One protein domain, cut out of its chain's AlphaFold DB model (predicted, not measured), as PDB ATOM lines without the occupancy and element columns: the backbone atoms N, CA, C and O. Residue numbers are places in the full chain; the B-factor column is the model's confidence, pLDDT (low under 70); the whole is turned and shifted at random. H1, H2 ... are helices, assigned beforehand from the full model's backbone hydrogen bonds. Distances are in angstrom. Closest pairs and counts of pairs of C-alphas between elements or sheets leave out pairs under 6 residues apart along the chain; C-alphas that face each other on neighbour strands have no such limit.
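Overview. This is residues 821 to 913 of the 916 residues of an uncharacterized protein of uncultured Ruminococcus sp (UniProt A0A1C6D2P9). Three crossed helices, H1, H2 and H3, and the short H4 make a body with H2 in its middle, and the long H5 runs on past the end of H2 as an arm whose residues 907 to 913 stick out. The printed part has 93 residues with five named helices, H1 to H5 in chain order, and no named strand. The class is all helix. The whole is compact, with a radius of gyration of the C-alphas of 13.5 A, and spans 40 by 31 by 23 A.

Along the chain. After residues 821 to 831, H1 takes residues 832 to 845, 20.0 A long, with C-alpha 832 at (214.887, -30.310, -16.935). H2 holds residues 851 to 863, 17.7 A, and H3 residues 868 to 878, 15.7 A. H4 is short, residues 886 to 890, 6.2 A. H5, residues 893 to 913, is 30.9 A long and ends with C-alpha 913 at (195.371, -43.910, -31.256).

Arrangement. H2 is the hub, touching the four other helices. H1 touches it with residues 839 to 844 alone, at a steep tilt of 62 degrees, opposite ways; the closest C-alphas, of Ala 843 and Ile 854, are 5.5 A apart. H2 and H3 only just touch, with 3 pairs of C-alphas within 8 A, the closest being Met 862 and Ile 871 at 6.9 A. H4 touches H2, closest at the C-alphas of Asn 856 and Ser 889, 5.3 A. H5 touches H2 with residues 895 to 899 alone, at a shallow tilt of 22 degrees, the same way; the closest C-alphas, of Ala 863 and Ile 899, are 5.5 A apart. H1 and H5 are apart. In H1, H2, H3, H4 and H5 every O i to N i+4 pair is within hydrogen-bond range.

Size, cuts and confidence. The two C-alphas farthest apart, of Thr 850 and Val 913, are 42.5 A apart. The printed part has no cut and no long link. Its mean pLDDT is 85.6, and residues 906 to 913 are under 70.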
ATOM      1  N   MET A 821     226.077 -41.385 -13.429       89.44
ATOM      2  CA  MET A 821     225.037 -40.361 -13.560       89.44
ATOM      3  C   MET A 821     223.656 -40.930 -13.958       89.44
ATOM      4  O   MET A 821     222.780 -40.186 -14.407       89.44
ATOM      5  N   GLU A 822     223.403 -42.237 -13.823       85.44
ATOM      6  CA  GLU A 822     222.184 -42.910 -14.316       85.44
ATOM      7  C   GLU A 822     220.880 -42.343 -13.729       85.44
ATOM      8  O   GLU A 822     219.818 -42.423 -14.368       85.44
ATOM      9  N   SER A 823     220.963 -41.773 -12.524       84.19
ATOM     10  CA  SER A 823     219.890 -41.059 -11.819       84.19
ATOM     11  C   SER A 823     219.521 -39.724 -12.483       84.19
ATOM     12  O   SER A 823     218.373 -39.285 -12.394       84.19
ATOM     13  N   SER A 824     220.461 -39.115 -13.209       87.19
ATOM     14  CA  SER A 824     220.285 -37.872 -13.967       87.19
ATOM     15  C   SER A 824     219.843 -38.104 -15.415       87.19
ATOM     16  O   SER A 824     219.488 -37.154 -16.117       87.19
ATOM     17  N   ARG A 825     219.822 -39.364 -15.873       87.81
ATOM     18  CA  ARG A 825     219.434 -39.731 -17.241       87.81
ATOM     19  C   ARG A 825     218.008 -39.245 -17.570       87.81
ATOM     20  O   ARG A 825     217.094 -39.482 -16.780       87.81
ATOM     21  N   PRO A 826     217.766 -38.646 -18.754       86.06
ATOM     22  CA  PRO A 826     216.451 -38.153 -19.155       86.06
ATOM     23  C   PRO A 826     215.368 -39.243 -19.127       86.06
ATOM     24  O   PRO A 826     215.436 -40.221 -19.879       86.06
ATOM     25  N   ARG A 827     214.349 -39.057 -18.281       85.00
ATOM     26  CA  ARG A 827     213.170 -39.929 -18.126       85.00
ATOM     27  C   ARG A 827     211.901 -39.084 -17.990       85.00
ATOM     28  O   ARG A 827     211.967 -37.885 -17.718       85.00
ATOM     29  N   VAL A 828     210.740 -39.702 -18.193       76.75
ATOM     30  CA  VAL A 828     209.439 -39.038 -18.008       76.75
ATOM     31  C   VAL A 828     209.316 -38.580 -16.548       76.75
ATOM     32  O   VAL A 828     209.518 -39.382 -15.644       76.75
ATOM     33  N   GLY A 829     209.027 -37.293 -16.324       75.19
ATOM     34  CA  GLY A 829     208.929 -36.689 -14.985       75.19
ATOM     35  C   GLY A 829     210.236 -36.125 -14.402       75.19
ATOM     36  O   GLY A 829     210.191 -35.476 -13.360       75.19
ATOM     37  N   GLN A 830     211.387 -36.301 -15.065       85.06
ATOM     38  CA  GLN A 830     212.670 -35.749 -14.604       85.06
ATOM     39  C   GLN A 830     212.705 -34.215 -14.731       85.06
ATOM     40  O   GLN A 830     212.278 -33.656 -15.745       85.06
ATOM     41  N   LYS A 831     213.275 -33.519 -13.735       87.50
ATOM     42  CA  LYS A 831     213.510 -32.066 -13.812       87.50
ATOM     43  C   LYS A 831     214.462 -31.733 -14.967       87.50
ATOM     44  O   LYS A 831     215.526 -32.341 -15.093       87.50
ATOM     45  N   ALA A 832     214.107 -30.725 -15.767       85.31
ATOM     46  CA  ALA A 832     214.887 -30.310 -16.935       85.31
ATOM     47  C   ALA A 832     216.328 -29.906 -16.576       85.31
ATOM     48  O   ALA A 832     217.249 -30.283 -17.291       85.31
ATOM     49  N   SER A 833     216.542 -29.232 -15.440       85.44
ATOM     50  CA  SER A 833     217.882 -28.867 -14.959       85.44
ATOM     51  C   SER A 833     218.804 -30.079 -14.768       85.44
ATOM     52  O   SER A 833     219.956 -30.038 -15.186       85.44
ATOM     53  N   VAL A 834     218.287 -31.178 -14.209       88.12
ATOM     54  CA  VAL A 834     219.046 -32.419 -13.973       88.12
ATOM     55  C   VAL A 834     219.290 -33.171 -15.286       88.12
ATOM     56  O   VAL A 834     220.396 -33.631 -15.554       88.12
ATOM     57  N   ALA A 835     218.277 -33.245 -16.155       88.62
ATOM     58  CA  ALA A 835     218.421 -33.878 -17.466       88.62
ATOM     59  C   ALA A 835     219.449 -33.151 -18.356       88.62
ATOM     60  O   ALA A 835     220.177 -33.798 -19.108       88.62
ATOM     61  N   MET A 836     219.542 -31.820 -18.263       91.50
ATOM     62  CA  MET A 836     220.531 -31.041 -19.016       91.50
ATOM     63  C   MET A 836     221.965 -31.265 -18.534       91.50
ATOM     64  O   MET A 836     222.871 -31.274 -19.367       91.50
ATOM     65  N   GLN A 837     222.177 -31.526 -17.241       89.81
ATOM     66  CA  GLN A 837     223.486 -31.953 -16.736       89.81
ATOM     67  C   GLN A 837     223.910 -33.290 -17.354       89.81
ATOM     68  O   GLN A 837     225.053 -33.419 -17.781       89.81
ATOM     69  N   TRP A 838     222.984 -34.248 -17.499       92.31
ATOM     70  CA  TRP A 838     223.269 -35.508 -18.194       92.31
ATOM     71  C   TRP A 838     223.602 -35.302 -19.674       92.31
ATOM     72  O   TRP A 838     224.561 -35.890 -20.159       92.31
ATOM     73  N   TYR A 839     222.851 -34.475 -20.410       92.44
ATOM     74  CA  TYR A 839     223.160 -34.213 -21.824       92.44
ATOM     75  C   TYR A 839     224.528 -33.548 -22.007       92.44
ATOM     76  O   TYR A 839     225.267 -33.925 -22.915       92.44
ATOM     77  N   LYS A 840     224.891 -32.604 -21.127       90.75
ATOM     78  CA  LYS A 840     226.219 -31.979 -21.131       90.75
ATOM     79  C   LYS A 840     227.319 -32.993 -20.813       90.75
ATOM     80  O   LYS A 840     228.277 -33.087 -21.569       90.75
ATOM     81  N   ALA A 841     227.149 -33.792 -19.760       91.19
ATOM     82  CA  ALA A 841     228.074 -34.866 -19.406       91.19
ATOM     83  C   ALA A 841     228.237 -35.885 -20.543       91.19
ATOM     84  O   ALA A 841     229.353 -36.270 -20.875       91.19
ATOM     85  N   LYS A 842     227.132 -36.260 -21.198       92.88
ATOM     86  CA  LYS A 842     227.132 -37.160 -22.353       92.88
ATOM     87  C   LYS A 842     227.901 -36.569 -23.539       92.88
ATOM     88  O   LYS A 842     228.628 -37.302 -24.193       92.88
ATOM     89  N   ALA A 843     227.774 -35.272 -23.811       91.19
ATOM     90  CA  ALA A 843     228.567 -34.623 -24.855       91.19
ATOM     91  C   ALA A 843     230.073 -34.642 -24.524       91.19
ATOM     92  O   ALA A 843     230.875 -34.998 -25.381       91.19
ATOM     93  N   LEU A 844     230.449 -34.342 -23.273       88.88
ATOM     94  CA  LEU A 844     231.852 -34.334 -22.829       88.88
ATOM     95  C   LEU A 844     232.523 -35.708 -22.978       88.88
ATOM     96  O   LEU A 844     233.606 -35.800 -23.544       88.88
ATOM     97  N   VAL A 845     231.859 -36.792 -22.555       89.75
ATOM     98  CA  VAL A 845     232.409 -38.160 -22.695       89.75
ATOM     99  C   VAL A 845     232.467 -38.660 -24.148       89.75
ATOM    100  O   VAL A 845     233.146 -39.644 -24.441       89.75
ATOM    101  N   ASN A 846     231.771 -37.982 -25.066       89.81
ATOM    102  CA  ASN A 846     231.825 -38.213 -26.515       89.81
ATOM    103  C   ASN A 846     232.666 -37.144 -27.226       89.81
ATOM    104  O   ASN A 846     232.362 -36.742 -28.348       89.81
ATOM    105  N   TYR A 847     233.719 -36.684 -26.556       85.88
ATOM    106  CA  TYR A 847     234.762 -35.840 -27.124       85.88
ATOM    107  C   TYR A 847     234.294 -34.475 -27.664       85.88
ATOM    108  O   TYR A 847     234.873 -33.934 -28.605       85.88
ATOM    109  N   CYS A 848     233.219 -33.907 -27.104       87.69
ATOM    110  CA  CYS A 848     232.756 -32.561 -27.452       87.69
ATOM    111  C   CYS A 848     233.220 -31.558 -26.397       87.69
ATOM    112  O   CYS A 848     232.826 -31.681 -25.236       87.69
ATOM    113  N   HIS A 849     233.987 -30.534 -26.785       81.50
ATOM    114  CA  HIS A 849     234.674 -29.682 -25.799       81.50
ATOM    115  C   HIS A 849     234.517 -28.188 -26.037       81.50
ATOM    116  O   HIS A 849     234.551 -27.407 -25.087       81.50
ATOM    117  N   THR A 850     234.292 -27.762 -27.276       86.56
ATOM    118  CA  THR A 850     233.892 -26.379 -27.537       86.56
ATOM    119  C   THR A 850     232.407 -26.190 -27.235       86.56
ATOM    120  O   THR A 850     231.593 -27.103 -27.406       86.56
ATOM    121  N   ASN A 851     232.009 -24.969 -26.859       89.50
ATOM    122  CA  ASN A 851     230.588 -24.643 -26.686       89.50
ATOM    123  C   ASN A 851     229.772 -25.011 -27.937       89.50
ATOM    124  O   ASN A 851     228.645 -25.487 -27.826       89.50
ATOM    125  N   THR A 852     230.349 -24.852 -29.127       90.25
ATOM    126  CA  THR A 852     229.709 -25.206 -30.396       90.25
ATOM    127  C   THR A 852     229.539 -26.717 -30.563       90.25
ATOM    128  O   THR A 852     228.435 -27.158 -30.874       90.25
ATOM    129  N   GLU A 853     230.575 -27.526 -30.327       90.81
ATOM    130  CA  GLU A 853     230.497 -28.997 -30.402       90.81
ATOM    131  C   GLU A 853     229.514 -29.568 -29.387       90.81
ATOM    132  O   GLU A 853     228.632 -30.344 -29.755       90.81
ATOM    133  N   ILE A 854     229.610 -29.125 -28.131       91.56
ATOM    134  CA  ILE A 854     228.711 -29.553 -27.056       91.56
ATOM    135  C   ILE A 854     227.268 -29.223 -27.440       91.56
ATOM    136  O   ILE A 854     226.385 -30.077 -27.357       91.56
ATOM    137  N   THR A 855     227.016 -28.004 -27.922       93.50
ATOM    138  CA  THR A 855     225.670 -27.598 -28.343       93.50
ATOM    139  C   THR A 855     225.170 -28.433 -29.515       93.50
ATOM    140  O   THR A 855     224.043 -28.919 -29.473       93.50
ATOM    141  N   ASN A 856     226.001 -28.635 -30.538       93.12
ATOM    142  CA  ASN A 856     225.673 -29.452 -31.702       93.12
ATOM    143  C   ASN A 856     225.287 -30.879 -31.299       93.12
ATOM    144  O   ASN A 856     224.266 -31.391 -31.762       93.12
ATOM    145  N   TYR A 857     226.066 -31.497 -30.410       93.25
ATOM    146  CA  TYR A 857     225.819 -32.846 -29.913       93.25
ATOM    147  C   TYR A 857     224.496 -32.930 -29.145       93.25
ATOM    148  O   TYR A 857     223.643 -33.770 -29.442       93.25
ATOM    149  N   ILE A 858     224.286 -32.018 -28.190       94.06
ATOM    150  CA  ILE A 858     223.065 -31.967 -27.376       94.06
ATOM    151  C   ILE A 858     221.837 -31.748 -28.265       94.06
ATOM    152  O   ILE A 858     220.835 -32.451 -28.124       94.06
ATOM    153  N   VAL A 859     221.904 -30.799 -29.205       93.25
ATOM    154  CA  VAL A 859     220.810 -30.504 -30.139       93.25
ATOM    155  C   VAL A 859     220.500 -31.722 -31.009       93.25
ATOM    156  O   VAL A 859     219.325 -32.055 -31.164       93.25
ATOM    157  N   ALA A 860     221.516 -32.423 -31.522       91.31
ATOM    158  CA  ALA A 860     221.332 -33.636 -32.316       91.31
ATOM    159  C   ALA A 860     220.652 -34.768 -31.529       91.31
ATOM    160  O   ALA A 860     219.726 -35.404 -32.043       91.31
ATOM    161  N   ASP A 861     221.050 -34.995 -30.273       89.44
ATOM    162  CA  ASP A 861     220.443 -36.029 -29.426       89.44
ATOM    163  C   ASP A 861     218.993 -35.661 -29.045       89.44
ATOM    164  O   ASP A 861     218.076 -36.487 -29.113       89.44
ATOM    165  N   MET A 862     218.741 -34.385 -28.731       90.31
ATOM    166  CA  MET A 862     217.409 -33.890 -28.370       90.31
ATOM    167  C   MET A 862     216.442 -33.793 -29.563       90.31
ATOM    168  O   MET A 862     215.246 -34.043 -29.388       90.31
ATOM    169  N   ALA A 863     216.915 -33.480 -30.775       89.12
ATOM    170  CA  ALA A 863     216.099 -33.348 -31.993       89.12
ATOM    171  C   ALA A 863     215.296 -34.618 -32.324       89.12
ATOM    172  O   ALA A 863     214.193 -34.560 -32.876       89.12
ATOM    173  N   ARG A 864     215.802 -35.780 -31.896       84.81
ATOM    174  CA  ARG A 864     215.125 -37.078 -32.027       84.81
ATOM    175  C   ARG A 864     213.847 -37.192 -31.191       84.81
ATOM    176  O   ARG A 864     213.051 -38.096 -31.429       84.81
ATOM    177  N   LYS A 865     213.639 -36.319 -30.198       82.75
ATOM    178  CA  LYS A 865     212.530 -36.418 -29.228       82.75
ATOM    179  C   LYS A 865     211.759 -35.113 -29.008       82.75
ATOM    180  O   LYS A 865     210.588 -35.179 -28.647       82.75
ATOM    181  N   TYR A 866     212.372 -33.953 -29.233       85.94
ATOM    182  CA  TYR A 866     211.808 -32.646 -28.882       85.94
ATOM    183  C   TYR A 866     211.678 -31.712 -30.097       85.94
ATOM    184  O   TYR A 866     212.383 -31.856 -31.091       85.94
ATOM    185  N   LYS A 867     210.768 -30.729 -30.011       87.75
ATOM    186  CA  LYS A 867     210.608 -29.663 -31.020       87.75
ATOM    187  C   LYS A 867     211.701 -28.599 -30.866       87.75
ATOM    188  O   LYS A 867     212.115 -28.327 -29.739       87.75
ATOM    189  N   ALA A 868     212.067 -27.931 -31.963       87.56
ATOM    190  CA  ALA A 868     213.096 -26.882 -31.993       87.56
ATOM    191  C   ALA A 868     212.920 -25.814 -30.892       87.56
ATOM    192  O   ALA A 868     213.842 -25.589 -30.114       87.56
ATOM    193  N   GLU A 869     211.715 -25.252 -30.734       88.44
ATOM    194  CA  GLU A 869     211.394 -24.251 -29.695       88.44
ATOM    195  C   GLU A 869     211.660 -24.757 -28.267       88.44
ATOM    196  O   GLU A 869     212.078 -24.010 -27.382       88.44
ATOM    197  N   THR A 870     211.414 -26.050 -28.024       88.19
ATOM    198  CA  THR A 870     211.641 -26.663 -26.709       88.19
ATOM    199  C   THR A 870     213.128 -26.835 -26.443       88.19
ATOM    200  O   THR A 870     213.573 -26.517 -25.343       88.19
ATOM    201  N   ILE A 871     213.888 -27.286 -27.443       89.94
ATOM    202  CA  ILE A 871     215.345 -27.432 -27.357       89.94
ATOM    203  C   ILE A 871     215.987 -26.063 -27.103       89.94
ATOM    204  O   ILE A 871     216.758 -25.918 -26.156       89.94
ATOM    205  N   GLU A 872     215.602 -25.043 -27.879       91.75
ATOM    206  CA  GLU A 872     216.157 -23.694 -27.740       91.75
ATOM    207  C   GLU A 872     215.896 -23.105 -26.352       91.75
ATOM    208  O   GLU A 872     216.815 -22.598 -25.709       91.75
ATOM    209  N   ARG A 873     214.656 -23.214 -25.861       91.88
ATOM    210  CA  ARG A 873     214.279 -22.724 -24.532       91.88
ATOM    211  C   ARG A 873     215.045 -23.439 -23.418       91.88
ATOM    212  O   ARG A 873     215.612 -22.776 -22.560       91.88
ATOM    213  N   VAL A 874     215.077 -24.775 -23.425       90.44
ATOM    214  CA  VAL A 874     215.670 -25.566 -22.333       90.44
ATOM    215  C   VAL A 874     217.183 -25.343 -22.237       90.44
ATOM    216  O   VAL A 874     217.685 -25.154 -21.129       90.44
ATOM    217  N   ILE A 875     217.900 -25.297 -23.368       91.31
ATOM    218  CA  ILE A 875     219.346 -25.025 -23.361       91.31
ATOM    219  C   ILE A 875     219.614 -23.591 -22.889       91.31
ATOM    220  O   ILE A 875     220.429 -23.398 -21.996       91.31
ATOM    221  N   LYS A 876     218.882 -22.585 -23.392       91.12
ATOM    222  CA  LYS A 876     219.064 -21.186 -22.954       91.12
ATOM    223  C   LYS A 876     218.812 -20.979 -21.460       91.12
ATOM    224  O   LYS A 876     219.470 -20.137 -20.857       91.12
ATOM    225  N   THR A 877     217.861 -21.709 -20.877       91.50
ATOM    226  CA  THR A 877     217.507 -21.580 -19.457       91.50
ATOM    227  C   THR A 877     218.469 -22.328 -18.533       91.50
ATOM    228  O   THR A 877     218.777 -21.819 -17.461       91.50
ATOM    229  N   HIS A 878     218.925 -23.526 -18.909       91.69
ATOM    230  CA  HIS A 878     219.668 -24.406 -17.997       91.69
ATOM    231  C   HIS A 878     221.154 -24.585 -18.334       91.69
ATOM    232  O   HIS A 878     221.886 -25.058 -17.474       91.69
ATOM    233  N   LEU A 879     221.592 -24.198 -19.536       90.62
ATOM    234  CA  LEU A 879     222.994 -24.158 -19.978       90.62
ATOM    235  C   LEU A 879     223.273 -22.801 -20.665       90.62
ATOM    236  O   LEU A 879     223.477 -22.742 -21.885       90.62
ATOM    237  N   PRO A 880     223.195 -21.680 -19.920       88.25
ATOM    238  CA  PRO A 880     223.263 -20.328 -20.480       88.25
ATOM    239  C   PRO A 880     224.565 -20.037 -21.243       88.25
ATOM    240  O   PRO A 880     224.563 -19.202 -22.150       88.25
ATOM    241  N   GLU A 881     225.652 -20.739 -20.932       87.88
ATOM    242  CA  GLU A 881     226.933 -20.674 -21.637       87.88
ATOM    243  C   GLU A 881     226.834 -21.103 -23.113       87.88
ATOM    244  O   GLU A 881     227.586 -20.617 -23.955       87.88
ATOM    245  N   LEU A 882     225.850 -21.940 -23.459       91.12
ATOM    246  CA  LEU A 882     225.637 -22.464 -24.813       91.12
ATOM    247  C   LEU A 882     224.643 -21.631 -25.639       91.12
ATOM    248  O   LEU A 882     224.420 -21.903 -26.822       91.12
ATOM    249  N   LYS A 883     224.034 -20.593 -25.045       89.25
ATOM    250  CA  LYS A 883     222.902 -19.849 -25.636       89.25
ATOM    251  C   LYS A 883     223.178 -19.288 -27.036       89.25
ATOM    252  O   LYS A 883     222.250 -19.176 -27.836       89.25
ATOM    253  N   ASN A 884     224.434 -18.933 -27.313       89.25
ATOM    254  CA  ASN A 884     224.853 -18.305 -28.566       89.25
ATOM    255  C   ASN A 884     224.998 -19.325 -29.711       89.25
ATOM    256  O   ASN A 884     224.829 -18.956 -30.869       89.25
ATOM    257  N   CYS A 885     225.243 -20.602 -29.403       90.25
ATOM    258  CA  CYS A 885     225.503 -21.657 -30.392       90.25
ATOM    259  C   CYS A 885     224.227 -22.409 -30.817       90.25
ATOM    260  O   CYS A 885     224.178 -23.034 -31.878       90.25
ATOM    261  N   VAL A 886     223.174 -22.357 -29.995       91.19
ATOM    262  CA  VAL A 886     221.954 -23.167 -30.161       91.19
ATOM    263  C   VAL A 886     221.204 -22.874 -31.454       91.19
ATOM    264  O   VAL A 886     220.771 -23.809 -32.124       91.19
ATOM    265  N   ARG A 887     221.049 -21.593 -31.818       88.56
ATOM    266  CA  ARG A 887     220.319 -21.209 -33.039       88.56
ATOM    267  C   ARG A 887     221.010 -21.741 -34.289       88.56
ATOM    268  O   ARG A 887     220.380 -22.442 -35.069       88.56
ATOM    269  N   GLN A 888     222.317 -21.511 -34.391       90.25
ATOM    270  CA  GLN A 888     223.137 -22.025 -35.489       90.25
ATOM    271  C   GLN A 888     223.079 -23.557 -35.574       90.25
ATOM    272  O   GLN A 888     222.960 -24.116 -36.659       90.25
ATOM    273  N   SER A 889     223.093 -24.251 -34.431       91.19
ATOM    274  CA  SER A 889     223.004 -25.718 -34.390       91.19
ATOM    275  C   SER A 889     221.648 -26.246 -34.887       91.19
ATOM    276  O   SER A 889     221.595 -27.266 -35.568       91.19
ATOM    277  N   LEU A 890     220.543 -25.556 -34.572       90.75
ATOM    278  CA  LEU A 890     219.186 -25.912 -35.020       90.75
ATOM    279  C   LEU A 890     218.946 -25.630 -36.512       90.75
ATOM    280  O   LEU A 890     218.080 -26.260 -37.121       90.75
ATOM    281  N   GLU A 891     219.695 -24.697 -37.097       90.31
ATOM    282  CA  GLU A 891     219.620 -24.336 -38.517       90.31
ATOM    283  C   GLU A 891     220.328 -25.343 -39.437       90.31
ATOM    284  O   GLU A 891     220.129 -25.311 -40.651       90.31
ATOM    285  N   ARG A 892     221.099 -26.280 -38.873       90.31
ATOM    286  CA  ARG A 892     221.798 -27.319 -39.635       90.31
ATOM    287  C   ARG A 892     220.805 -28.198 -40.427       90.31
ATOM    288  O   ARG A 892     219.858 -28.720 -39.823       90.31
ATOM    289  N   PRO A 893     221.006 -28.410 -41.747       88.38
ATOM    290  CA  PRO A 893     220.054 -29.122 -42.612       88.38
ATOM    291  C   PRO A 893     219.643 -30.512 -42.100       88.38
ATOM    292  O   PRO A 893     218.472 -30.894 -42.141       88.38
ATOM    293  N   GLU A 894     220.596 -31.267 -41.567       88.75
ATOM    294  CA  GLU A 894     220.413 -32.598 -40.998       88.75
ATOM    295  C   GLU A 894     219.550 -32.592 -39.725       88.75
ATOM    296  O   GLU A 894     218.743 -33.503 -39.511       88.75
ATOM    297  N   ILE A 895     219.644 -31.538 -38.910       90.44
ATOM    298  CA  ILE A 895     218.833 -31.366 -37.701       90.44
ATOM    299  C   ILE A 895     217.405 -30.984 -38.080       90.44
ATOM    300  O   ILE A 895     216.455 -31.595 -37.586       90.44
ATOM    301  N   GLN A 896     217.240 -30.040 -39.009       89.12
ATOM    302  CA  GLN A 896     215.922 -29.654 -39.515       89.12
ATOM    303  C   GLN A 896     215.181 -30.846 -40.130       89.12
ATOM    304  O   GLN A 896     213.999 -31.060 -39.841       89.12
ATOM    305  N   LYS A 897     215.891 -31.668 -40.916       88.69
ATOM    306  CA  LYS A 897     215.362 -32.916 -41.476       88.69
ATOM    307  C   LYS A 897     214.914 -33.878 -40.371       88.69
ATOM    308  O   LYS A 897     213.771 -34.327 -40.393       88.69
ATOM    309  N   THR A 898     215.757 -34.115 -39.365       88.88
ATOM    310  CA  THR A 898     215.446 -35.014 -38.236       88.88
ATOM    311  C   THR A 898     214.214 -34.551 -37.445       88.88
ATOM    312  O   THR A 898     213.343 -35.356 -37.109       88.88
ATOM    313  N   ILE A 899     214.096 -33.247 -37.171       86.94
ATOM    314  CA  ILE A 899     212.941 -32.674 -36.458       86.94
ATOM    315  C   ILE A 899     211.660 -32.815 -37.293       86.94
ATOM    316  O   ILE A 899     210.602 -33.141 -36.743       86.94
ATOM    317  N   LYS A 900     211.741 -32.604 -38.614       83.81
ATOM    318  CA  LYS A 900     210.611 -32.774 -39.538       83.81
ATOM    319  C   LYS A 900     210.134 -34.230 -39.582       83.81
ATOM    320  O   LYS A 900     208.955 -34.481 -39.348       83.81
ATOM    321  N   GLU A 901     211.046 -35.180 -39.773       83.69
ATOM    322  CA  GLU A 901     210.740 -36.618 -39.794       83.69
ATOM    323  C   GLU A 901     210.127 -37.101 -38.468       83.69
ATOM    324  O   GLU A 901     209.193 -37.907 -38.446       83.69
ATOM    325  N   ASN A 902     210.603 -36.579 -37.335       79.19
ATOM    326  CA  ASN A 902     210.039 -36.890 -36.025       79.19
ATOM    327  C   ASN A 902     208.620 -36.315 -35.849       79.19
ATOM    328  O   ASN A 902     207.731 -36.972 -35.300       79.19
ATOM    329  N   ARG A 903     208.373 -35.097 -36.349       76.88
ATOM    330  CA  ARG A 903     207.037 -34.479 -36.355       76.88
ATOM    331  C   ARG A 903     206.045 -35.319 -37.166       76.88
ATOM    332  O   ARG A 903     204.935 -35.554 -36.693       76.88
ATOM    333  N   GLU A 904     206.466 -35.817 -38.325       77.75
ATOM    334  CA  GLU A 904     205.673 -36.700 -39.191       77.75
ATOM    335  C   GLU A 904     205.412 -38.070 -38.533       77.75
ATOM    336  O   GLU A 904     204.270 -38.536 -38.501       77.75
ATOM    337  N   ARG A 905     206.424 -38.689 -37.901       73.00
ATOM    338  CA  ARG A 905     206.255 -39.940 -37.130       73.00
ATOM    339  C   ARG A 905     205.280 -39.803 -35.962       73.00
ATOM    340  O   ARG A 905     204.472 -40.705 -35.732       73.00
ATOM    341  N   ASN A 906     205.347 -38.706 -35.212       68.44
ATOM    342  CA  ASN A 906     204.454 -38.486 -34.073       68.44
ATOM    343  C   ASN A 906     203.018 -38.180 -34.516       68.44
ATOM    344  O   ASN A 906     202.084 -38.659 -33.875       68.44
ATOM    345  N   ALA A 907     202.830 -37.479 -35.640       66.69
ATOM    346  CA  ALA A 907     201.515 -37.302 -36.253       66.69
ATOM    347  C   ALA A 907     200.898 -38.649 -36.681       66.69
ATOM    348  O   ALA A 907     199.734 -38.910 -36.382       66.69
ATOM    349  N   MET A 908     201.689 -39.557 -37.273       62.81
ATOM    350  CA  MET A 908     201.235 -40.914 -37.612       62.81
ATOM    351  C   MET A 908     200.907 -41.785 -36.386       62.81
ATOM    352  O   MET A 908     199.962 -42.572 -36.426       62.81
ATOM    353  N   ARG A 909     201.658 -41.663 -35.280       58.97
ATOM    354  CA  ARG A 909     201.362 -42.385 -34.026       58.97
ATOM    355  C   ARG A 909     200.090 -41.884 -33.344       58.97
ATOM    356  O   ARG A 909     199.303 -42.709 -32.897       58.97
ATOM    357  N   LEU A 910     199.867 -40.572 -33.305       57.28
ATOM    358  CA  LEU A 910     198.635 -39.982 -32.767       57.28
ATOM    359  C   LEU A 910     197.416 -40.322 -33.640       57.28
ATOM    360  O   LEU A 910     196.365 -40.642 -33.098       57.28
ATOM    361  N   GLY A 911     197.573 -40.383 -34.967       52.91
ATOM    362  CA  GLY A 911     196.518 -40.837 -35.882       52.91
ATOM    363  C   GLY A 911     196.092 -42.304 -35.698       52.91
ATOM    364  O   GLY A 911     194.946 -42.640 -35.973       52.91
ATOM    365  N   LYS A 912     196.968 -43.183 -35.180       49.47
ATOM    366  CA  LYS A 912     196.636 -44.589 -34.858       49.47
ATOM    367  C   LYS A 912     195.937 -44.786 -33.507       49.47
ATOM    368  O   LYS A 912     195.330 -45.831 -33.310       49.47
ATOM    369  N   VAL A 913     196.018 -43.824 -32.584       45.59
ATOM    370  CA  VAL A 913     195.371 -43.910 -31.256       45.59
ATOM    371  C   VAL A 913     193.910 -43.443 -31.301       45.59
ATOM    372  O   VAL A 913     193.134 -43.811 -30.433       45.59
TER     373      VAL A 913